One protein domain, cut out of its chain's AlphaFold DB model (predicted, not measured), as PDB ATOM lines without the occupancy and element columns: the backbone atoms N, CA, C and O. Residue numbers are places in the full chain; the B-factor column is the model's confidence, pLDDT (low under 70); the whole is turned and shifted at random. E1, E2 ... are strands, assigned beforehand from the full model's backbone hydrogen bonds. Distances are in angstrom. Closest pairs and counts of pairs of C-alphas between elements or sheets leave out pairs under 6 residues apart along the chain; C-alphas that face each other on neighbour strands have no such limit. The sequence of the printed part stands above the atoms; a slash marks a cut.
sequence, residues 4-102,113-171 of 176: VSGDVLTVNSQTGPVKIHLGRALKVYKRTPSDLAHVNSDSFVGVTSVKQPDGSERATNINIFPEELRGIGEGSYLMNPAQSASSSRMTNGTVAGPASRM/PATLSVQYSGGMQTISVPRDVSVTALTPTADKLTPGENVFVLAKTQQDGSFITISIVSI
ATOM      1  N   VAL A   4     -22.693   2.671  34.397       61.19
ATOM      2  CA  VAL A   4     -23.635   2.037  33.459       61.19
ATOM      3  C   VAL A   4     -23.313   2.599  32.080       61.19
ATOM      4  O   VAL A   4     -23.264   3.817  31.918       61.19
ATOM      5  N   SER A   5     -23.053   1.728  31.106       65.12
ATOM      6  CA  SER A   5     -22.795   2.104  29.714       65.12
ATOM      7  C   SER A   5     -23.569   1.174  28.788       65.12
ATOM      8  O   SER A   5     -23.302  -0.028  28.755       65.12
ATOM      9  N   GLY A   6     -24.550   1.725  28.068       72.81
ATOM     10  CA  GLY A   6     -25.492   0.940  27.267       72.81
ATOM     11  C   GLY A   6     -26.163  -0.150  28.107       72.81
ATOM     12  O   GLY A   6     -26.678   0.124  29.190       72.81
ATOM     13  N   ASP A   7     -26.068  -1.392  27.636       74.88
ATOM     14  CA  ASP A   7     -26.626  -2.574  28.298       74.88
ATOM     15  C   ASP A   7     -25.630  -3.248  29.262       74.88
ATOM     16  O   ASP A   7     -25.751  -4.437  29.545       74.88
ATOM     17  N   VAL A   8     -24.602  -2.540  29.747       76.75
ATOM     18  CA  VAL A   8     -23.592  -3.101  30.661       76.75
ATOM     19  C   VAL A   8     -23.476  -2.264  31.930       76.75
ATOM     20  O   VAL A   8     -23.147  -1.077  31.909       76.75
ATOM     21  N   LEU A   9     -23.685  -2.927  33.063       76.00
ATOM     22  CA  LEU A   9     -23.443  -2.424  34.405       76.00
ATOM     23  C   LEU A   9     -22.077  -2.905  34.897       76.00
ATOM     24  O   LEU A   9     -21.797  -4.103  34.894       76.00
ATOM     25  N   THR A  10     -21.240  -1.983  35.366       75.69
ATOM     26  CA  THR A  10     -19.970  -2.320  36.022       75.69
ATOM     27  C   THR A  10     -20.092  -2.110  37.526       75.69
ATOM     28  O   THR A  10     -20.341  -0.995  38.004       75.69
ATOM     29  N   VAL A  11     -19.898  -3.186  38.288       69.25
ATOM     30  CA  VAL A  11     -19.903  -3.164  39.755       69.25
ATOM     31  C   VAL A  11     -18.528  -3.541  40.271       69.25
ATOM     32  O   VAL A  11     -17.946  -4.530  39.838       69.25
ATOM     33  N   ASN A  12     -18.010  -2.768  41.222       65.56
ATOM     34  CA  ASN A  12     -16.800  -3.151  41.930       65.56
ATOM     35  C   ASN A  12     -17.154  -4.217  42.975       65.56
ATOM     36  O   ASN A  12     -17.869  -3.929  43.935       65.56
ATOM     37  N   SER A  13     -16.709  -5.451  42.754       64.44
ATOM     38  CA  SER A  13     -16.848  -6.549  43.713       64.44
ATOM     39  C   SER A  13     -15.573  -6.683  44.553       64.44
ATOM     40  O   SER A  13     -14.550  -6.072  44.241       64.44
ATOM     41  N   GLN A  14     -15.599  -7.514  45.598       55.41
ATOM     42  CA  GLN A  14     -14.405  -7.784  46.413       55.41
ATOM     43  C   GLN A  14     -13.249  -8.392  45.600       55.41
ATOM     44  O   GLN A  14     -12.093  -8.240  45.977       55.41
ATOM     45  N   THR A  15     -13.550  -9.052  44.478       56.81
ATOM     46  CA  THR A  15     -12.563  -9.675  43.584       56.81
ATOM     47  C   THR A  15     -12.196  -8.787  42.389       56.81
ATOM     48  O   THR A  15     -11.520  -9.247  41.475       56.81
ATOM     49  N   GLY A  16     -12.645  -7.525  42.374       66.94
ATOM     50  CA  GLY A  16     -12.412  -6.567  41.293       66.94
ATOM     51  C   GLY A  16     -13.679  -6.197  40.507       66.94
ATOM     52  O   GLY A  16     -14.790  -6.610  40.863       66.94
ATOM     53  N   PRO A  17     -13.545  -5.385  39.446       76.06
ATOM     54  CA  PRO A  17     -14.676  -4.925  38.649       76.06
ATOM     55  C   PRO A  17     -15.319  -6.076  37.862       76.06
ATOM     56  O   PRO A  17     -14.661  -6.747  37.071       76.06
ATOM     57  N   VAL A  18     -16.626  -6.267  38.044       76.00
ATOM     58  CA  VAL A  18     -17.447  -7.253  37.330       76.00
ATOM     59  C   VAL A  18     -18.362  -6.523  36.355       76.00
ATOM     60  O   VAL A  18     -19.065  -5.582  36.735       76.00
ATOM     61  N   LYS A  19     -18.350  -6.964  35.093       78.31
ATOM     62  CA  LYS A  19     -19.283  -6.513  34.056       78.31
ATOM     63  C   LYS A  19     -20.515  -7.408  34.063       78.31
ATOM     64  O   LYS A  19     -20.391  -8.630  34.033       78.31
ATOM     65  N   ILE A  20     -21.686  -6.793  34.099       77.56
ATOM     66  CA  ILE A  20     -22.979  -7.469  34.147       77.56
ATOM     67  C   ILE A  20     -23.829  -6.910  33.012       77.56
ATOM     68  O   ILE A  20     -24.045  -5.703  32.934       77.56
ATOM     69  N   HIS A  21     -24.315  -7.780  32.136       79.50
ATOM     70  CA  HIS A  21     -25.246  -7.402  31.085       79.50
ATOM     71  C   HIS A  21     -26.626  -7.110  31.678       79.50
ATOM     72  O   HIS A  21     -27.146  -7.865  32.499       79.50
ATOM     73  N   LEU A  22     -27.226  -6.006  31.256       76.50
ATOM     74  CA  LEU A  22     -28.584  -5.626  31.598       76.50
ATOM     75  C   LEU A  22     -29.537  -6.362  30.653       76.50
ATOM     76  O   LEU A  22     -29.506  -6.187  29.438       76.50
ATOM     77  N   GLY A  23     -30.379  -7.217  31.217       70.69
ATOM     78  CA  GLY A  23     -31.488  -7.815  30.498       70.69
ATOM     79  C   GLY A  23     -32.568  -6.777  30.194       70.69
ATOM     80  O   GLY A  23     -32.687  -5.742  30.857       70.69
ATOM     81  N   ARG A  24     -33.389  -7.065  29.181       67.62
ATOM     82  CA  ARG A  24     -34.549  -6.230  28.846       67.62
ATOM     83  C   ARG A  24     -35.562  -6.260  30.001       67.62
ATOM     84  O   ARG A  24     -35.735  -7.300  30.629       67.62
ATOM     85  N   ALA A  25     -36.233  -5.131  30.243       69.00
ATOM     86  CA  ALA A  25     -37.136  -4.902  31.383       69.00
ATOM     87  C   ALA A  25     -36.449  -4.912  32.767       69.00
ATOM     88  O   ALA A  25     -36.969  -5.478  33.726       69.00
ATOM     89  N   LEU A  26     -35.291  -4.250  32.869       74.12
ATOM     90  CA  LEU A  26     -34.604  -4.003  34.135       74.12
ATOM     91  C   LEU A  26     -35.534  -3.331  35.161       74.12
ATOM     92  O   LEU A  26     -36.027  -2.227  34.927       74.12
ATOM     93  N   LYS A  27     -35.721  -3.970  36.317       79.38
ATOM     94  CA  LYS A  27     -36.417  -3.392  37.470       79.38
ATOM     95  C   LYS A  27     -35.419  -2.942  38.527       79.38
ATOM     96  O   LYS A  27     -34.469  -3.655  38.858       79.38
ATOM     97  N   VAL A  28     -35.665  -1.759  39.077       81.75
ATOM     98  CA  VAL A  28     -34.909  -1.233  40.211       81.75
ATOM     99  C   VAL A  28     -35.739  -1.423  41.470       81.75
ATOM    100  O   VAL A  28     -36.942  -1.169  41.488       81.75
ATOM    101  N   TYR A  29     -35.088  -1.889  42.521       84.00
ATOM    102  CA  TYR A  29     -35.658  -2.114  43.835       84.00
ATOM    103  C   TYR A  29     -34.953  -1.240  44.854       84.00
ATOM    104  O   TYR A  29     -33.749  -1.014  44.756       84.00
ATOM    105  N   LYS A  30     -35.679  -0.810  45.878       84.56
ATOM    106  CA  LYS A  30     -35.101  -0.178  47.064       84.56
ATOM    107  C   LYS A  30     -35.448  -0.980  48.303       84.56
ATOM    108  O   LYS A  30     -36.490  -1.634  48.363       84.56
ATOM    109  N   ARG A  31     -34.578  -0.914  49.307       85.12
ATOM    110  CA  ARG A  31     -34.899  -1.421  50.641       85.12
ATOM    111  C   ARG A  31     -35.822  -0.441  51.351       85.12
ATOM    112  O   ARG A  31     -35.494   0.732  51.497       85.12
ATOM    113  N   THR A  32     -36.946  -0.945  51.829       87.12
ATOM    114  CA  THR A  32     -37.894  -0.230  52.686       87.12
ATOM    115  C   THR A  32     -37.991  -0.925  54.043       87.12
ATOM    116  O   THR A  32     -37.895  -2.156  54.083       87.12
ATOM    117  N   PRO A  33     -38.170  -0.183  55.153       89.69
ATOM    118  CA  PRO A  33     -38.419  -0.781  56.464       89.69
ATOM    119  C   PRO A  33     -39.590  -1.774  56.425       89.69
ATOM    120  O   PRO A  33     -40.570  -1.546  55.718       89.69
ATOM    121  N   SER A  34     -39.465  -2.875  57.163       90.81
ATOM    122  CA  SER A  34     -40.506  -3.892  57.347       90.81
ATOM    123  C   SER A  34     -40.359  -4.512  58.746       90.81
ATOM    124  O   SER A  34     -39.553  -4.044  59.551       90.81
ATOM    125  N   ASP A  35     -41.120  -5.557  59.054       88.81
ATOM    126  CA  ASP A  35     -41.080  -6.246  60.343       88.81
ATOM    127  C   ASP A  35     -41.287  -7.765  60.199       88.81
ATOM    128  O   ASP A  35     -41.578  -8.291  59.122       88.81
ATOM    129  N   LEU A  36     -41.131  -8.485  61.313       85.31
ATOM    130  CA  LEU A  36     -41.310  -9.937  61.365       85.31
ATOM    131  C   LEU A  36     -42.746 -10.393  61.079       85.31
ATOM    132  O   LEU A  36     -42.931 -11.545  60.704       85.31
ATOM    133  N   ALA A  37     -43.755  -9.531  61.242       86.06
ATOM    134  CA  ALA A  37     -45.141  -9.881  60.936       86.06
ATOM    135  C   ALA A  37     -45.393  -9.996  59.423       86.06
ATOM    136  O   ALA A  37     -46.366 -10.625  59.021       86.06
ATOM    137  N   HIS A  38     -44.509  -9.434  58.595       87.06
ATOM    138  CA  HIS A  38     -44.544  -9.580  57.139       87.06
ATOM    139  C   HIS A  38     -43.733 -10.780  56.626       87.06
ATOM    140  O   HIS A  38     -43.735 -11.052  55.423       87.06
ATOM    141  N   VAL A  39     -43.016 -11.493  57.504       87.94
ATOM    142  CA  VAL A  39     -42.299 -12.719  57.138       87.94
ATOM    143  C   VAL A  39     -43.253 -13.898  57.292       87.94
ATOM    144  O   VAL A  39     -43.458 -14.428  58.384       87.94
ATOM    145  N   ASN A  40     -43.832 -14.319  56.175       85.00
ATOM    146  CA  ASN A  40     -44.856 -15.350  56.144       85.00
ATOM    147  C   ASN A  40     -44.269 -16.711  55.768       85.00
ATOM    148  O   ASN A  40     -43.128 -16.832  55.312       85.00
ATOM    149  N   SER A  41     -45.090 -17.750  55.924       82.44
ATOM    150  CA  SER A  41     -44.847 -19.018  55.244       82.44
ATOM    151  C   SER A  41     -44.754 -18.751  53.750       82.44
ATOM    152  O   SER A  41     -45.485 -17.913  53.223       82.44
ATOM    153  N   ASP A  42     -43.817 -19.424  53.097       85.25
ATOM    154  CA  ASP A  42     -43.518 -19.263  51.678       85.25
ATOM    155  C   ASP A  42     -42.890 -17.922  51.280       85.25
ATOM    156  O   ASP A  42     -42.563 -17.758  50.108       85.25
ATOM    157  N   SER A  43     -42.630 -16.984  52.199       88.31
ATOM    158  CA  SER A  43     -41.865 -15.779  51.858       88.31
ATOM    159  C   SER A  43     -40.471 -16.149  51.348       88.31
ATOM    160  O   SER A  43     -39.759 -16.938  51.973       88.31
ATOM    161  N   PHE A  44     -40.054 -15.551  50.230       90.56
ATOM    162  CA  PHE A  44     -38.670 -15.631  49.776       90.56
ATOM    163  C   PHE A  44     -37.837 -14.585  50.522       90.56
ATOM    164  O   PHE A  44     -38.116 -13.386  50.450       90.56
ATOM    165  N   VAL A  45     -36.840 -15.034  51.282       91.12
ATOM    166  CA  VAL A  45     -36.071 -14.187  52.198       91.12
ATOM    167  C   VAL A  45     -34.572 -14.366  52.037       91.12
ATOM    168  O   VAL A  45     -34.091 -15.439  51.685       91.12
ATOM    169  N   GLY A  46     -33.834 -13.305  52.350       90.44
ATOM    170  CA  GLY A  46     -32.385 -13.305  52.509       90.44
ATOM    171  C   GLY A  46     -32.030 -12.961  53.941       90.44
ATOM    172  O   GLY A  46     -32.227 -11.822  54.373       90.44
ATOM    173  N   VAL A  47     -31.520 -13.940  54.676       90.06
ATOM    174  CA  VAL A  47     -31.186 -13.814  56.092       90.06
ATOM    175  C   VAL A  47     -29.678 -13.719  56.239       90.06
ATOM    176  O   VAL A  47     -28.954 -14.655  55.905       90.06
ATOM    177  N   THR A  48     -29.197 -12.589  56.748       90.25
ATOM    178  CA  THR A  48     -27.821 -12.469  57.224       90.25
ATOM    179  C   THR A  48     -27.765 -12.951  58.667       90.25
ATOM    180  O   THR A  48     -28.525 -12.469  59.509       90.25
ATOM    181  N   SER A  49     -26.876 -13.893  58.959       89.69
ATOM    182  CA  SER A  49     -26.653 -14.446  60.291       89.69
ATOM    183  C   SER A  49     -25.179 -14.436  60.671       89.69
ATOM    184  O   SER A  49     -24.298 -14.352  59.820       89.69
ATOM    185  N   VAL A  50     -24.918 -14.511  61.972       89.38
ATOM    186  CA  VAL A  50     -23.582 -14.719  62.532       89.38
ATOM    187  C   VAL A  50     -23.595 -16.009  63.334       89.38
ATOM    188  O   VAL A  50     -24.450 -16.189  64.215       89.38
ATOM    189  N   LYS A  51     -22.617 -16.876  63.068       88.19
ATOM    190  CA  LYS A  51     -22.421 -18.102  63.836       88.19
ATOM    191  C   LYS A  51     -22.067 -17.788  65.289       88.19
ATOM    192  O   LYS A  51     -21.180 -16.983  65.566       88.19
ATOM    193  N   GLN A  52     -22.770 -18.427  66.211       87.56
ATOM    194  CA  GLN A  52     -22.583 -18.304  67.651       87.56
ATOM    195  C   GLN A  52     -21.573 -19.345  68.173       87.56
ATOM    196  O   GLN A  52     -21.311 -20.338  67.484       87.56
ATOM    197  N   PRO A  53     -21.016 -19.167  69.390       85.62
ATOM    198  CA  PRO A  53     -20.086 -20.132  69.992       85.62
ATOM    199  C   PRO A  53     -20.657 -21.549  70.149       85.62
ATOM    200  O   PRO A  53     -19.912 -22.520  70.070       85.62
ATOM    201  N   ASP A  54     -21.974 -21.675  70.327       84.75
ATOM    202  CA  ASP A  54     -22.690 -22.958  70.400       84.75
ATOM    203  C   ASP A  54     -22.923 -23.611  69.021       84.75
ATOM    204  O   ASP A  54     -23.510 -24.686  68.916       84.75
ATOM    205  N   GLY A  55     -22.463 -22.962  67.947       84.81
ATOM    206  CA  GLY A  55     -22.598 -23.415  66.569       84.81
ATOM    207  C   GLY A  55     -23.894 -22.992  65.874       84.81
ATOM    208  O   GLY A  55     -23.979 -23.185  64.655       84.81
ATOM    209  N   SER A  56     -24.856 -22.399  66.591       87.06
ATOM    210  CA  SER A  56     -26.114 -21.896  66.030       87.06
ATOM    211  C   SER A  56     -25.905 -20.651  65.160       87.06
ATOM    212  O   SER A  56     -24.906 -19.944  65.278       87.06
ATOM    213  N   GLU A  57     -26.844 -20.378  64.255       88.31
ATOM    214  CA  GLU A  57     -26.855 -19.156  63.446       88.31
ATOM    215  C   GLU A  57     -27.815 -18.147  64.073       88.31
ATOM    216  O   GLU A  57     -28.982 -18.467  64.301       88.31
ATOM    217  N   ARG A  58     -27.354 -16.919  64.323       90.44
ATOM    218  CA  ARG A  58     -28.191 -15.838  64.854       90.44
ATOM    219  C   ARG A  58     -28.383 -14.751  63.799       90.44
ATOM    220  O   ARG A  58     -27.405 -14.155  63.356       90.44
ATOM    221  N   ALA A  59     -29.629 -14.462  63.435       90.00
ATOM    222  CA  ALA A  59     -29.977 -13.444  62.450       90.00
ATOM    223  C   ALA A  59     -29.582 -12.034  62.918       90.00
ATOM    224  O   ALA A  59     -29.792 -11.663  64.075       90.00
ATOM    225  N   THR A  60     -29.041 -11.244  61.996       90.12
ATOM    226  CA  THR A  60     -28.741  -9.815  62.163       90.12
ATOM    227  C   THR A  60     -29.571  -8.950  61.217       90.12
ATOM    228  O   THR A  60     -29.900  -7.813  61.552       90.12
ATOM    229  N   ASN A  61     -29.951  -9.483  60.053       89.25
ATOM    230  CA  ASN A  61     -30.795  -8.799  59.082       89.25
ATOM    231  C   ASN A  61     -31.649  -9.804  58.297       89.25
ATOM    232  O   ASN A  61     -31.153 -10.866  57.918       89.25
ATOM    233  N   ILE A  62     -32.905  -9.456  58.026       90.44
ATOM    234  CA  ILE A  62     -33.806 -10.213  57.152       90.44
ATOM    235  C   ILE A  62     -34.265  -9.292  56.019       90.44
ATOM    236  O   ILE A  62     -34.765  -8.192  56.252       90.44
ATOM    237  N   ASN A  63     -34.107  -9.754  54.783       90.50
ATOM    238  CA  ASN A  63     -34.611  -9.097  53.583       90.50
ATOM    239  C   ASN A  63     -35.763  -9.926  53.024       90.50
ATOM    240  O   ASN A  63     -35.566 -11.103  52.741       90.50
ATOM    241  N   ILE A  64     -36.932  -9.326  52.844       91.38
ATOM    242  CA  ILE A  64     -38.071  -9.939  52.163       91.38
ATOM    243  C   ILE A  64     -37.980  -9.558  50.687       91.38
ATOM    244  O   ILE A  64     -37.978  -8.373  50.336       91.38
ATOM    245  N   PHE A  65     -37.871 -10.563  49.829       89.19
ATOM    246  CA  PHE A  65     -37.787 -10.384  48.389       89.19
ATOM    247  C   PHE A  65     -39.181 -10.496  47.749       89.19
ATOM    248  O   PHE A  65     -39.978 -11.344  48.154       89.19
ATOM    249  N   PRO A  66     -39.475  -9.689  46.716       87.94
ATOM    250  CA  PRO A  66     -40.602  -9.910  45.823       87.94
ATOM    251  C   PRO A  66     -40.571 -11.302  45.199       87.94
ATOM    252  O   PRO A  66     -39.502 -11.821  44.874       87.94
ATOM    253  N   GLU A  67     -41.755 -11.854  44.946       85.38
ATOM    254  CA  GLU A  67     -41.925 -13.194  44.372       85.38
ATOM    255  C   GLU A  67     -41.193 -13.369  43.035       85.38
ATOM    256  O   GLU A  67     -40.583 -14.397  42.769       85.38
ATOM    257  N   GLU A  68     -41.172 -12.326  42.208       81.75
ATOM    258  CA  GLU A  68     -40.465 -12.319  40.924       81.75
ATOM    259  C   GLU A  68     -38.934 -12.447  41.035       81.75
ATOM    260  O   GLU A  68     -38.266 -12.718  40.037       81.75
ATOM    261  N   LEU A  69     -38.373 -12.264  42.236       79.31
ATOM    262  CA  LEU A  69     -36.955 -12.479  42.525       79.31
ATOM    263  C   LEU A  69     -36.675 -13.852  43.155       79.31
ATOM    264  O   LEU A  69     -35.514 -14.146  43.453       79.31
ATOM    265  N   ARG A  70     -37.697 -14.699  43.345       82.75
ATOM    266  CA  ARG A  70     -37.530 -16.061  43.870       82.75
ATOM    267  C   ARG A  70     -36.553 -16.855  43.005       82.75
ATOM    268  O   ARG A  70     -36.521 -16.728  41.779       82.75
ATOM    269  N   GLY A  71     -35.714 -17.661  43.651       75.19
ATOM    270  CA  GLY A  71     -34.686 -18.445  42.971       75.19
ATOM    271  C   GLY A  71     -33.400 -17.677  42.662       75.19
ATOM    272  O   GLY A  71     -32.377 -18.303  42.381       75.19
ATOM    273  N   ILE A  72     -33.397 -16.338  42.702       73.56
ATOM    274  CA  ILE A  72     -32.190 -15.575  42.371       73.56
ATOM    275  C   ILE A  72     -31.249 -15.534  43.573       73.56
ATOM    276  O   ILE A  72     -31.598 -15.033  44.640       73.56
ATOM    277  N   GLY A  73     -30.030 -16.043  43.378       71.56
ATOM    278  CA  GLY A  73     -29.027 -16.107  44.438       71.56
ATOM    279  C   GLY A  73     -29.441 -17.013  45.596       71.56
ATOM    280  O   GLY A  73     -29.028 -16.749  46.720       71.56
ATOM    281  N   GLU A  74     -30.281 -18.025  45.346       82.19
ATOM    282  CA  GLU A  74     -30.630 -19.047  46.337       82.19
ATOM    283  C   GLU A  74     -29.411 -19.835  46.796       82.19
ATOM    284  O   GLU A  74     -28.625 -20.324  45.985       82.19
ATOM    285  N   GLY A  75     -29.306 -20.035  48.106       83.75
ATOM    286  CA  GLY A  75     -28.188 -20.746  48.700       83.75
ATOM    287  C   GLY A  75     -27.780 -20.164  50.041       83.75
ATOM    288  O   GLY A  75     -28.391 -19.233  50.560       83.75
ATOM    289  N   SER A  76     -26.712 -20.719  50.603       83.94
ATOM    290  CA  SER A  76     -26.115 -20.233  51.840       83.94
ATOM    291  C   SER A  76     -24.632 -19.962  51.628       83.94
ATOM    292  O   SER A  76     -23.861 -20.885  51.370       83.94
ATOM    293  N   TYR A  77     -24.229 -18.704  51.783       83.56
ATOM    294  CA  TYR A  77     -22.897 -18.214  51.435       83.56
ATOM    295  C   TYR A  77     -22.221 -17.580  52.646       83.56
ATOM    296  O   TYR A  77     -22.849 -16.817  53.376       83.56
ATOM    297  N   LEU A  78     -20.933 -17.857  52.856       82.31
ATOM    298  CA  LEU A  78     -20.142 -17.114  53.837       82.31
ATOM    299  C   LEU A  78     -19.851 -15.715  53.295       82.31
ATOM    300  O   LEU A  78     -19.317 -15.558  52.197       82.31
ATOM    301  N   MET A  79     -20.194 -14.701  54.080       70.06
ATOM    302  CA  MET A  79     -19.844 -13.321  53.798       70.06
ATOM    303  C   MET A  79     -18.461 -13.054  54.399       70.06
ATOM    304  O   MET A  79     -18.268 -13.210  55.601       70.06
ATOM    305  N   ASN A  80     -17.506 -12.656  53.558       64.38
ATOM    306  CA  ASN A  80     -16.103 -12.381  53.911       64.38
ATOM    307  C   ASN A  80     -15.314 -13.608  54.421       64.38
ATOM    308  O   ASN A  80     -14.807 -13.598  55.544       64.38
ATOM    309  N   PRO A  81     -15.122 -14.649  53.588       55.81
ATOM    310  CA  PRO A  81     -14.395 -15.862  53.979       55.81
ATOM    311  C   PRO A  81     -12.939 -15.610  54.421       55.81
ATOM    312  O   PRO A  81     -12.381 -16.416  55.157       55.81
ATOM    313  N   ALA A  82     -12.328 -14.488  54.017       55.09
ATOM    314  CA  ALA A  82     -10.948 -14.134  54.356       55.09
ATOM    315  C   ALA A  82     -10.760 -13.542  55.774       55.09
ATOM    316  O   ALA A  82      -9.633 -13.476  56.255       55.09
ATOM    317  N   GLN A  83     -11.830 -13.106  56.453       51.66
ATOM    318  CA  GLN A  83     -11.775 -12.455  57.773       51.66
ATOM    319  C   GLN A  83     -12.489 -13.325  58.823       51.66
ATOM    320  O   GLN A  83     -13.553 -12.996  59.340       51.66
ATOM    321  N   SER A  84     -11.895 -14.485  59.112       50.91
ATOM    322  CA  SER A  84     -12.473 -15.627  59.846       50.91
ATOM    323  C   SER A  84     -12.775 -15.418  61.350       50.91
ATOM    324  O   SER A  84     -12.958 -16.399  62.070       50.91
ATOM    325  N   ALA A  85     -12.844 -14.186  61.860       51.09
ATOM    326  CA  ALA A  85     -13.173 -13.940  63.272       51.09
ATOM    327  C   ALA A  85     -14.691 -13.857  63.534       51.09
ATOM    328  O   ALA A  85     -15.151 -14.205  64.618       51.09
ATOM    329  N   SER A  86     -15.486 -13.463  62.534       56.47
ATOM    330  CA  SER A  86     -16.952 -13.487  62.584       56.47
ATOM    331  C   SER A  86     -17.468 -14.124  61.295       56.47
ATOM    332  O   SER A  86     -17.488 -13.469  60.253       56.47
ATOM    333  N   SER A  87     -17.848 -15.405  61.331       71.69
ATOM    334  CA  SER A  87     -18.416 -16.091  60.159       71.69
ATOM    335  C   SER A  87     -19.844 -15.601  59.909       71.69
ATOM    336  O   SER A  87     -20.826 -16.227  60.303       71.69
ATOM    337  N   SER A  88     -19.948 -14.424  59.288       81.31
ATOM    338  CA  SER A  88     -21.206 -13.920  58.753       81.31
ATOM    339  C   SER A  88     -21.623 -14.792  57.572       81.31
ATOM    340  O   SER A  88     -20.795 -15.204  56.755       81.31
ATOM    341  N   ARG A  89     -22.908 -15.096  57.479       86.00
ATOM    342  CA  ARG A  89     -23.494 -15.958  56.457       86.00
ATOM    343  C   ARG A  89     -24.736 -15.285  55.902       86.00
ATOM    344  O   ARG A  89     -25.500 -14.689  56.649       86.00
ATOM    345  N   MET A  90     -24.936 -15.369  54.595       87.69
ATOM    346  CA  MET A  90     -26.175 -14.967  53.940       87.69
ATOM    347  C   MET A  90     -26.862 -16.208  53.396       87.69
ATOM    348  O   MET A  90     -26.299 -16.904  52.551       87.69
ATOM    349  N   THR A  91     -28.064 -16.479  53.893       87.69
ATOM    350  CA  THR A  91     -28.909 -17.580  53.440       87.69
ATOM    351  C   THR A  91     -30.134 -17.024  52.731       87.69
ATOM    352  O   THR A  91     -30.956 -16.353  53.349       87.69
ATOM    353  N   ASN A  92     -30.257 -17.330  51.445       90.19
ATOM    354  CA  ASN A  92     -31.371 -16.931  50.599       90.19
ATOM    355  C   ASN A  92     -32.215 -18.156  50.259       90.19
ATOM    356  O   ASN A  92     -31.685 -19.143  49.743       90.19
ATOM    357  N   GLY A  93     -33.513 -18.094  50.533       89.62
ATOM    358  CA  GLY A  93     -34.418 -19.216  50.323       89.62
ATOM    359  C   GLY A  93     -35.859 -18.907  50.711       89.62
ATOM    360  O   GLY A  93     -36.212 -17.787  51.065       89.62
ATOM    361  N   THR A  94     -36.697 -19.931  50.650       89.81
ATOM    362  CA  THR A  94     -38.108 -19.887  51.032       89.81
ATOM    363  C   THR A  94     -38.266 -20.217  52.513       89.81
ATOM    364  O   THR A  94     -37.670 -21.174  53.006       89.81
ATOM    365  N   VAL A  95     -39.085 -19.456  53.238       88.38
ATOM    366  CA  VAL A  95     -39.445 -19.780  54.623       88.38
ATOM    367  C   VAL A  95     -40.251 -21.079  54.657       88.38
ATOM    368  O   VAL A  95     -41.358 -21.145  54.126       88.38
ATOM    369  N   ALA A  96     -39.692 -22.106  55.296       80.56
ATOM    370  CA  ALA A  96     -40.309 -23.417  55.422       80.56
ATOM    371  C   ALA A  96     -41.109 -23.539  56.729       80.56
ATOM    372  O   ALA A  96     -40.596 -23.282  57.821       80.56
ATOM    373  N   GLY A  97     -42.350 -24.018  56.616       65.06
ATOM    374  CA  GLY A  97     -43.241 -24.275  57.749       65.06
ATOM    375  C   GLY A  97     -44.088 -23.064  58.165       65.06
ATOM    376  O   GLY A  97     -43.977 -21.987  57.577       65.06
ATOM    377  N   PRO A  98     -44.983 -23.229  59.157       50.81
ATOM    378  CA  PRO A  98     -45.875 -22.158  59.580       50.81
ATOM    379  C   PRO A  98     -45.060 -20.987  60.147       50.81
ATOM    380  O   PRO A  98     -44.296 -21.170  61.100       50.81
ATOM    381  N   ALA A  99     -45.282 -19.772  59.628       48.78
ATOM    382  CA  ALA A  99     -44.783 -18.517  60.205       48.78
ATOM    383  C   ALA A  99     -45.126 -18.387  61.698       48.78
ATOM    384  O   ALA A  99     -44.496 -17.634  62.421       48.78
ATOM    385  N   SER A 100     -46.054 -19.204  62.201       42.47
ATOM    386  CA  SER A 100     -46.360 -19.411  63.615       42.47
ATOM    387  C   SER A 100     -45.185 -19.875  64.497       42.47
ATOM    388  O   SER A 100     -45.348 -19.895  65.712       42.47
ATOM    389  N   ARG A 101     -44.012 -20.254  63.955       47.91
ATOM    390  CA  ARG A 101     -42.766 -20.385  64.757       47.91
ATOM    391  C   ARG A 101     -42.002 -19.067  64.929       47.91
ATOM    392  O   ARG A 101     -41.210 -18.941  65.862       47.91
ATOM    393  N   MET A 102     -42.306 -18.065  64.109       48.94
ATOM    394  CA  MET A 102     -42.113 -16.654  64.433       48.94
ATOM    395  C   MET A 102     -43.346 -16.183  65.212       48.94
ATOM    396  O   MET A 102     -44.192 -15.452  64.708       48.94
ATOM    397  N   PRO A 113     -36.074 -18.886  71.945       59.88
ATOM    398  CA  PRO A 113     -35.917 -17.829  70.946       59.88
ATOM    399  C   PRO A 113     -36.720 -18.173  69.681       59.88
ATOM    400  O   PRO A 113     -36.827 -19.345  69.313       59.88
ATOM    401  N   ALA A 114     -37.296 -17.165  69.015       76.44
ATOM    402  CA  ALA A 114     -37.966 -17.384  67.736       76.44
ATOM    403  C   ALA A 114     -36.954 -17.950  66.729       76.44
ATOM    404  O   ALA A 114     -35.789 -17.555  66.723       76.44
ATOM    405  N   THR A 115     -37.375 -18.900  65.899       82.94
ATOM    406  CA  THR A 115     -36.502 -19.518  64.893       82.94
ATOM    407  C   THR A 115     -37.149 -19.449  63.521       82.94
ATOM    408  O   THR A 115     -38.368 -19.561  63.387       82.94
ATOM    409  N   LEU A 116     -36.312 -19.257  62.507       87.12
ATOM    410  CA  LEU A 116     -36.685 -19.200  61.103       87.12
ATOM    411  C   LEU A 116     -35.980 -20.326  60.351       87.12
ATOM    412  O   LEU A 116     -34.751 -20.413  60.364       87.12
ATOM    413  N   SER A 117     -36.761 -21.183  59.701       89.31
ATOM    414  CA  SER A 117     -36.245 -22.224  58.814       89.31
ATOM    415  C   SER A 117     -36.308 -21.729  57.374       89.31
ATOM    416  O   SER A 117     -37.385 -21.436  56.863       89.31
ATOM    417  N   VAL A 118     -35.152 -21.629  56.724       88.56
ATOM    418  CA  VAL A 118     -35.009 -21.171  55.338       88.56
ATOM    419  C   VAL A 118     -34.581 -22.352  54.477       88.56
ATOM    420  O   VAL A 118     -33.509 -22.919  54.683       88.56
ATOM    421  N   GLN A 119     -35.428 -22.734  53.527       88.94
ATOM    422  CA  GLN A 119     -35.197 -23.804  52.566       88.94
ATOM    423  C   GLN A 119     -34.720 -23.234  51.230       88.94
ATOM    424  O   GLN A 119     -35.292 -22.285  50.707       88.94
ATOM    425  N   TYR A 120     -33.690 -23.834  50.657       87.62
ATOM    426  CA  TYR A 120     -33.147 -23.501  49.343       87.62
ATOM    427  C   TYR A 120     -32.757 -24.796  48.621       87.62
ATOM    428  O   TYR A 120     -32.688 -25.859  49.238       87.62
ATOM    429  N   SER A 121     -32.494 -24.740  47.314       77.94
ATOM    430  CA  SER A 121     -32.172 -25.931  46.498       77.94
ATOM    431  C   SER A 121     -31.073 -26.844  47.079       77.94
ATOM    432  O   SER A 121     -31.115 -28.059  46.898       77.94
ATOM    433  N   GLY A 122     -30.114 -26.273  47.814       76.06
ATOM    434  CA  GLY A 122     -29.010 -26.983  48.470       76.06
ATOM    435  C   GLY A 122     -29.258 -27.441  49.915       76.06
ATOM    436  O   GLY A 122     -28.325 -27.950  50.534       76.06
ATOM    437  N   GLY A 123     -30.450 -27.238  50.486       85.81
ATOM    438  CA  GLY A 123     -30.785 -27.715  51.830       85.81
ATOM    439  C   GLY A 123     -31.697 -26.788  52.631       85.81
ATOM    440  O   GLY A 123     -32.463 -25.993  52.095       85.81
ATOM    441  N   MET A 124     -31.630 -26.913  53.952       86.12
ATOM    442  CA  MET A 124     -32.406 -26.100  54.885       86.12
ATOM    443  C   MET A 124     -31.497 -25.585  55.995       86.12
ATOM    444  O   MET A 124     -30.704 -26.341  56.553       86.12
ATOM    445  N   GLN A 125     -31.641 -24.311  56.343       84.56
ATOM    446  CA  GLN A 125     -30.935 -23.675  57.448       84.56
ATOM    447  C   GLN A 125     -31.948 -23.233  58.504       84.56
ATOM    448  O   GLN A 125     -32.924 -22.562  58.183       84.56
ATOM    449  N   THR A 126     -31.707 -23.581  59.767       89.44
ATOM    450  CA  THR A 126     -32.468 -23.030  60.899       89.44
ATOM    451  C   THR A 126     -31.658 -21.916  61.548       89.44
ATOM    452  O   THR A 126     -30.467 -22.092  61.814       89.44
ATOM    453  N   ILE A 127     -32.295 -20.766  61.757       88.81
ATOM    454  CA  ILE A 127     -31.661 -19.524  62.204       88.81
ATOM    455  C   ILE A 127     -32.445 -18.978  63.398       88.81
ATOM    456  O   ILE A 127     -33.666 -18.853  63.338       88.81
ATOM    457  N   SER A 128     -31.754 -18.651  64.485       90.00
ATOM    458  CA  SER A 128     -32.325 -17.956  65.639       90.00
ATOM    459  C   SER A 128     -32.574 -16.492  65.294       90.00
ATOM    460  O   SER A 128     -31.685 -15.797  64.799       90.00
ATOM    461  N   VAL A 129     -33.787 -16.019  65.555       88.19
ATOM    462  CA  VAL A 129     -34.247 -14.672  65.235       88.19
ATOM    463  C   VAL A 129     -34.551 -13.943  66.540       88.19
ATOM    464  O   VAL A 129     -35.502 -14.299  67.241       88.19
ATOM    465  N   PRO A 130     -33.755 -12.935  66.921       86.94
ATOM    466  CA  PRO A 130     -34.085 -12.138  68.091       86.94
ATOM    467  C   PRO A 130     -35.256 -11.187  67.790       86.94
ATOM    468  O   PRO A 130     -35.629 -10.964  66.639       86.94
ATOM    469  N   ARG A 131     -35.787 -10.546  68.830       82.06
ATOM    470  CA  ARG A 131     -36.847  -9.537  68.672       82.06
ATOM    471  C   ARG A 131     -36.362  -8.219  68.061       82.06
ATOM    472  O   ARG A 131     -37.173  -7.483  67.522       82.06
ATOM    473  N   ASP A 132     -35.068  -7.927  68.160       81.88
ATOM    474  CA  ASP A 132     -34.431  -6.692  67.685       81.88
ATOM    475  C   ASP A 132     -33.835  -6.819  66.274       81.88
ATOM    476  O   ASP A 132     -33.067  -5.960  65.843       81.88
ATOM    477  N   VAL A 133     -34.154  -7.895  65.545       87.25
ATOM    478  CA  VAL A 133     -33.634  -8.093  64.189       87.25
ATOM    479  C   VAL A 133     -34.161  -7.014  63.244       87.25
ATOM    480  O   VAL A 133     -35.353  -6.710  63.211       87.25
ATOM    481  N   SER A 134     -33.273  -6.472  62.415       89.31
ATOM    482  CA  SER A 134     -33.667  -5.553  61.350       89.31
ATOM    483  C   SER A 134     -34.335  -6.318  60.214       89.31
ATOM    484  O   SER A 134     -33.704  -7.177  59.592       89.31
ATOM    485  N   VAL A 135     -35.585  -5.975  59.902       89.00
ATOM    486  CA  VAL A 135     -36.310  -6.520  58.750       89.00
ATOM    487  C   VAL A 135     -36.509  -5.423  57.711       89.00
ATOM    488  O   VAL A 135     -36.904  -4.300  58.016       89.00
ATOM    489  N   THR A 136     -36.214  -5.741  56.457       91.06
ATOM    490  CA  THR A 136     -36.460  -4.855  55.318       91.06
ATOM    491  C   THR A 136     -37.156  -5.628  54.213       91.06
ATOM    492  O   THR A 136     -36.978  -6.835  54.085       91.06
ATOM    493  N   ALA A 137     -37.951  -4.937  53.409       90.31
ATOM    494  CA  ALA A 137     -38.539  -5.478  52.194       90.31
ATOM    495  C   ALA A 137     -37.928  -4.783  50.979       90.31
ATOM    496  O   ALA A 137     -37.585  -3.600  51.039       90.31
ATOM    497  N   LEU A 138     -37.797  -5.510  49.874       86.88
ATOM    498  CA  LEU A 138     -37.437  -4.922  48.594       86.88
ATOM    499  C   LEU A 138     -38.698  -4.537  47.841       86.88
ATOM    500  O   LEU A 138     -39.541  -5.378  47.552       86.88
ATOM    501  N   THR A 139     -38.814  -3.256  47.518       85.62
ATOM    502  CA  THR A 139     -39.966  -2.706  46.803       85.62
ATOM    503  C   THR A 139     -39.516  -2.110  45.472       85.62
ATOM    504  O   THR A 139     -38.456  -1.475  45.429       85.62
ATOM    505  N   PRO A 140     -40.261  -2.332  44.371       84.38
ATOM    506  CA  PRO A 140     -39.963  -1.690  43.098       84.38
ATOM    507  C   PRO A 140     -39.909  -0.169  43.254       84.38
ATOM    508  O   PRO A 140     -40.726   0.421  43.963       84.38
ATOM    509  N   THR A 141     -38.967   0.470  42.572       81.94
ATOM    510  CA  THR A 141     -38.869   1.926  42.503       81.94
ATOM    511  C   THR A 141     -38.617   2.395  41.073       81.94
ATOM    512  O   THR A 141     -38.021   1.684  40.265       81.94
ATOM    513  N   ALA A 142     -39.087   3.605  40.770       78.00
ATOM    514  CA  ALA A 142     -38.802   4.315  39.523       78.00
ATOM    515  C   ALA A 142     -37.569   5.232  39.643       78.00
ATOM    516  O   ALA A 142     -37.232   5.941  38.692       78.00
ATOM    517  N   ASP A 143     -36.911   5.236  40.806       76.62
ATOM    518  CA  ASP A 143     -35.719   6.041  41.050       76.62
ATOM    519  C   ASP A 143     -34.599   5.639  40.082       76.62
ATOM    520  O   ASP A 143     -34.313   4.456  39.865       76.62
ATOM    521  N   LYS A 144     -33.953   6.642  39.480       68.62
ATOM    522  CA  LYS A 144     -32.802   6.408  38.607       68.62
ATOM    523  C   LYS A 144     -31.596   6.029  39.459       68.62
ATOM    524  O   LYS A 144     -31.258   6.748  40.392       68.62
ATOM    525  N   LEU A 145     -30.910   4.954  39.074       69.81
ATOM    526  CA  LEU A 145     -29.621   4.588  39.657       69.81
ATOM    527  C   LEU A 145     -28.604   5.691  39.375       69.81
ATOM    528  O   LEU A 145     -28.341   6.010  38.210       69.81
ATOM    529  N   THR A 146     -28.015   6.253  40.425       67.44
ATOM    530  CA  THR A 146     -26.945   7.237  40.271       67.44
ATOM    531  C   THR A 146     -25.567   6.563  40.364       67.44
ATOM    532  O   THR A 146     -25.353   5.672  41.195       67.44
ATOM    533  N   PRO A 147     -24.597   6.923  39.498       68.44
ATOM    534  CA  PRO A 147     -23.219   6.475  39.667       68.44
ATOM    535  C   PRO A 147     -22.686   6.862  41.053       68.44
ATOM    536  O   PRO A 147     -22.848   8.001  41.481       68.44
ATOM    537  N   GLY A 148     -22.046   5.918  41.747       65.19
ATOM    538  CA  GLY A 148     -21.585   6.104  43.128       65.19
ATOM    539  C   GLY A 148     -22.506   5.510  44.200       65.19
ATOM    540  O   GLY A 148     -22.041   5.278  45.313       65.19
ATOM    541  N   GLU A 149     -23.757   5.157  43.880       67.31
ATOM    542  CA  GLU A 149     -24.614   4.406  44.807       67.31
ATOM    543  C   GLU A 149     -24.097   2.981  45.038       67.31
ATOM    544  O   GLU A 149     -23.578   2.308  44.132       67.31
ATOM    545  N   ASN A 150     -24.281   2.485  46.262       66.00
ATOM    546  CA  ASN A 150     -24.108   1.069  46.542       66.00
ATOM    547  C   ASN A 150     -25.294   0.321  45.937       66.00
ATOM    548  O   ASN A 150     -26.445   0.676  46.150       66.00
ATOM    549  N   VAL A 151     -25.017  -0.724  45.166       69.94
ATOM    550  CA  VAL A 151     -26.070  -1.539  44.559       69.94
ATOM    551  C   VAL A 151     -25.786  -2.997  44.843       69.94
ATOM    552  O   VAL A 151     -24.632  -3.427  44.808       69.94
ATOM    553  N   PHE A 152     -26.840  -3.756  45.107       69.69
ATOM    554  CA  PHE A 152     -26.792  -5.206  45.084       69.69
ATOM    555  C   PHE A 152     -27.386  -5.672  43.762       69.69
ATOM    556  O   PHE A 152     -28.526  -5.348  43.430       69.69
ATOM    557  N   VAL A 153     -26.594  -6.399  42.980       70.75
ATOM    558  CA  VAL A 153     -27.023  -6.877  41.667       70.75
ATOM    559  C   VAL A 153     -27.334  -8.353  41.766       70.75
ATOM    560  O   VAL A 153     -26.460  -9.173  42.035       70.75
ATOM    561  N   LEU A 154     -28.601  -8.674  41.532       70.44
ATOM    562  CA  LEU A 154     -29.084 -10.039  41.454       70.44
ATOM    563  C   LEU A 154     -28.912 -10.496  40.002       70.44
ATOM    564  O   LEU A 154     -29.745 -10.216  39.139       70.44
ATOM    565  N   ALA A 155     -27.772 -11.121  39.709       69.06
ATOM    566  CA  ALA A 155     -27.438 -11.604  38.374       69.06
ATOM    567  C   ALA A 155     -27.585 -13.128  38.276       69.06
ATOM    568  O   ALA A 155     -27.287 -13.858  39.220       69.06
ATOM    569  N   LYS A 156     -28.022 -13.603  37.108       67.94
ATOM    570  CA  LYS A 156     -27.953 -15.010  36.709       67.94
ATOM    571  C   LYS A 156     -26.695 -15.219  35.871       67.94
ATOM    572  O   LYS A 156     -26.409 -14.420  34.979       67.94
ATOM    573  N   THR A 157     -25.975 -16.300  36.139       73.19
ATOM    574  CA  THR A 157     -24.870 -16.749  35.286       73.19
ATOM    575  C   THR A 157     -25.441 -17.428  34.042       73.19
ATOM    576  O   THR A 157     -26.323 -18.281  34.150       73.19
ATOM    577  N   GLN A 158     -24.966 -17.034  32.868       73.62
ATOM    578  CA  GLN A 158     -25.313 -17.640  31.588       73.62
ATOM    579  C   GLN A 158     -24.413 -18.843  31.270       73.62
ATOM    580  O   GLN A 158     -23.384 -19.060  31.910       73.62
ATOM    581  N   GLN A 159     -24.797 -19.633  30.260       74.00
ATOM    582  CA  GLN A 159     -24.032 -20.808  29.812       74.00
ATOM    583  C   GLN A 159     -22.625 -20.457  29.306       74.00
ATOM    584  O   GLN A 159     -21.725 -21.285  29.390       74.00
ATOM    585  N   ASP A 160     -22.429 -19.234  28.813       76.56
ATOM    586  CA  ASP A 160     -21.141 -18.714  28.344       76.56
ATOM    587  C   ASP A 160     -20.272 -18.123  29.475       76.56
ATOM    588  O   ASP A 160     -19.198 -17.583  29.219       76.56
ATOM    589  N   GLY A 161     -20.726 -18.215  30.732       70.44
ATOM    590  CA  GLY A 161     -20.043 -17.657  31.901       70.44
ATOM    591  C   GLY A 161     -20.252 -16.153  32.102       70.44
ATOM    592  O   GLY A 161     -19.741 -15.601  33.077       70.44
ATOM    593  N   SER A 162     -21.009 -15.481  31.229       75.06
ATOM    594  CA  SER A 162     -21.386 -14.079  31.411       75.06
ATOM    595  C   SER A 162     -22.480 -13.921  32.475       75.06
ATOM    596  O   SER A 162     -23.218 -14.854  32.800       75.06
ATOM    597  N   PHE A 163     -22.601 -12.720  33.044       77.25
ATOM    598  CA  PHE A 163     -23.658 -12.392  34.000       77.25
ATOM    599  C   PHE A 163     -24.727 -11.546  33.323       77.25
ATOM    600  O   PHE A 163     -24.407 -10.504  32.753       77.25
ATOM    601  N   ILE A 164     -25.995 -11.942  33.448       77.12
ATOM    602  CA  ILE A 164     -27.141 -11.118  33.057       77.12
ATOM    603  C   ILE A 164     -27.998 -10.787  34.274       77.12
ATOM    604  O   ILE A 164     -28.292 -11.653  35.098       77.12
ATOM    605  N   THR A 165     -28.422  -9.535  34.397       75.81
ATOM    606  CA  THR A 165     -29.331  -9.094  35.456       75.81
ATOM    607  C   THR A 165     -30.567  -8.432  34.874       75.81
ATOM    608  O   THR A 165     -30.482  -7.657  33.930       75.81
ATOM    609  N   ILE A 166     -31.722  -8.726  35.459       71.50
ATOM    610  CA  ILE A 166     -32.982  -8.014  35.201       71.50
ATOM    611  C   ILE A 166     -33.446  -7.230  36.436       71.50
ATOM    612  O   ILE A 166     -34.480  -6.569  36.383       71.50
ATOM    613  N   SER A 167     -32.679  -7.277  37.533       72.38
ATOM    614  CA  SER A 167     -33.076  -6.729  38.829       72.38
ATOM    615  C   SER A 167     -31.879  -6.143  39.570       72.38
ATOM    616  O   SER A 167     -30.939  -6.856  39.929       72.38
ATOM    617  N   ILE A 168     -31.939  -4.844  39.855       76.75
ATOM    618  CA  ILE A 168     -30.935  -4.143  40.661       76.75
ATOM    619  C   ILE A 168     -31.589  -3.649  41.941       76.75
ATOM    620  O   ILE A 168     -32.651  -3.040  41.908       76.75
ATOM    621  N   VAL A 169     -30.932  -3.872  43.070       73.25
ATOM    622  CA  VAL A 169     -31.317  -3.306  44.360       73.25
ATOM    623  C   VAL A 169     -30.414  -2.110  44.646       73.25
ATOM    624  O   VAL A 169     -29.209  -2.287  44.820       73.25
ATOM    625  N   SER A 170     -30.973  -0.904  44.727       73.44
ATOM    626  CA  SER A 170     -30.262   0.250  45.282       73.44
ATOM    627  C   SER A 170     -30.173   0.104  46.802       73.44
ATOM    628  O   SER A 170     -31.162  -0.164  47.496       73.44
ATOM    629  N   ILE A 171     -28.951   0.232  47.315       64.88
ATOM    630  CA  ILE A 171     -28.652   0.308  48.736       64.88
ATOM    631  C   ILE A 171     -28.249   1.762  48.995       64.88
ATOM    632  O   ILE A 171     -27.197   2.184  48.502       64.88
TER     633      ILE A 171
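Overview. This is residues 4 to 102 and 113 to 171 of the 176 residues of an uncharacterized protein of Gemmatimonadetes bacterium (UniProt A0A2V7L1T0). Two lobes of strands sit end to end, joined by a bridge in which the last part of the long, bent E2 pairs with E9. The larger lobe is a small, nearly closed barrel of E4, E3, E6, E7 and E8, with E8 coming back to E4 and E5 alongside part of E6; the smaller lobe is a curled, only loosely closed wall of E1, the first part of E2, E11 and E10. The printed part has 158 residues, with no named helix and eleven named strands, E1 to E11 in order along the chain, in one strongly twisted, branched sheet of mixed parallel and antiparallel pairs, and its class is all strand. The whole is compact, with a radius of gyration of the C-alphas of 16.2 A and spans of 49 by 34 by 30 A.

Arrangement. Begin at residues 4 to 5, a short antiparallel pairing with residues 8 to 9 of E1, residues 8 to 13. E1 forms a hairpin with E2, residues 16 to 34; look for N 11 and O 18, 3.0 A apart. E2 bends by 112 degrees at residue 21, and its pairing is staggered. Along residues 20 to 30 it has E11, residues 163 to 171, as a parallel neighbour, with N 29 and O 168 at 2.8 A. On the other side of E2, beside residues 28 to 34, is E9, residues 134 to 141, antiparallel, with N 32 and O 137 at 2.8 A. E9 is also the parallel neighbour of E4, residues 57 to 64, with N 64 and O 136 at 2.8 A. E4 forms a hairpin with E3, residues 44 to 51, where N 46 and O 63 are 2.8 A apart. Antiparallel to E3 is E6, residues 88 to 95, with N 47 and O 91 at 2.8 A. On the other side of E6 are two antiparallel neighbours: E5, residues 75 to 79, its hairpin partner, with N 77 and O 90 at 2.8 A, and E7, residues 114 to 120, with N 94 and O 119 at 2.7 A. E7 forms a hairpin with E8, residues 123 to 129, with N 118 and O 125 at 2.8 A. The closest C-alphas of E8 and E4, those of Ser 128 and Arg 58, are 4.7 A apart. Last comes E10, residues 150 to 157, in a hairpin with E11, with N 152 and O 169 at 2.8 A; the closest C-alphas of E10 and E1, those of Val 151 and Val 11, are 8.0 A apart. E1, E10 and E11 are apart from E3 to E8.

Along the chain. Find C-alpha 8 at (-23.592, -3.101, 30.661), where E1 begins its 15.1 A. From C-alpha 16, E2 covers 32.5 A to C-alpha 34 at (-40.506, -3.892, 57.347). Then E3 measures 21.6 A, E4 18.4 A, E5 12.3 A and E6 19.6 A. After the cut E7 measures 20.0 A, E8 19.0 A, E9 20.9 A and E10 21.1 A. E11 covers 20.1 A and ends at C-alpha 171, (-28.652, 0.308, 48.736).

Size, cuts and confidence. The two C-alphas farthest apart, those of Gly 6 and Asp 54, are 49.4 A apart. Residues 103 to 112 are not printed, and C-alphas 102 and 113 are 9.1 A apart across this cut, on the link from E6 to E7. Of the links that are printed whole, none is long. The mean pLDDT of the printed part is 78.0; look for values under 70 at 36 residues, among them residues 11 to 16, 80 to 86, 97 to 102 and 144 to 152.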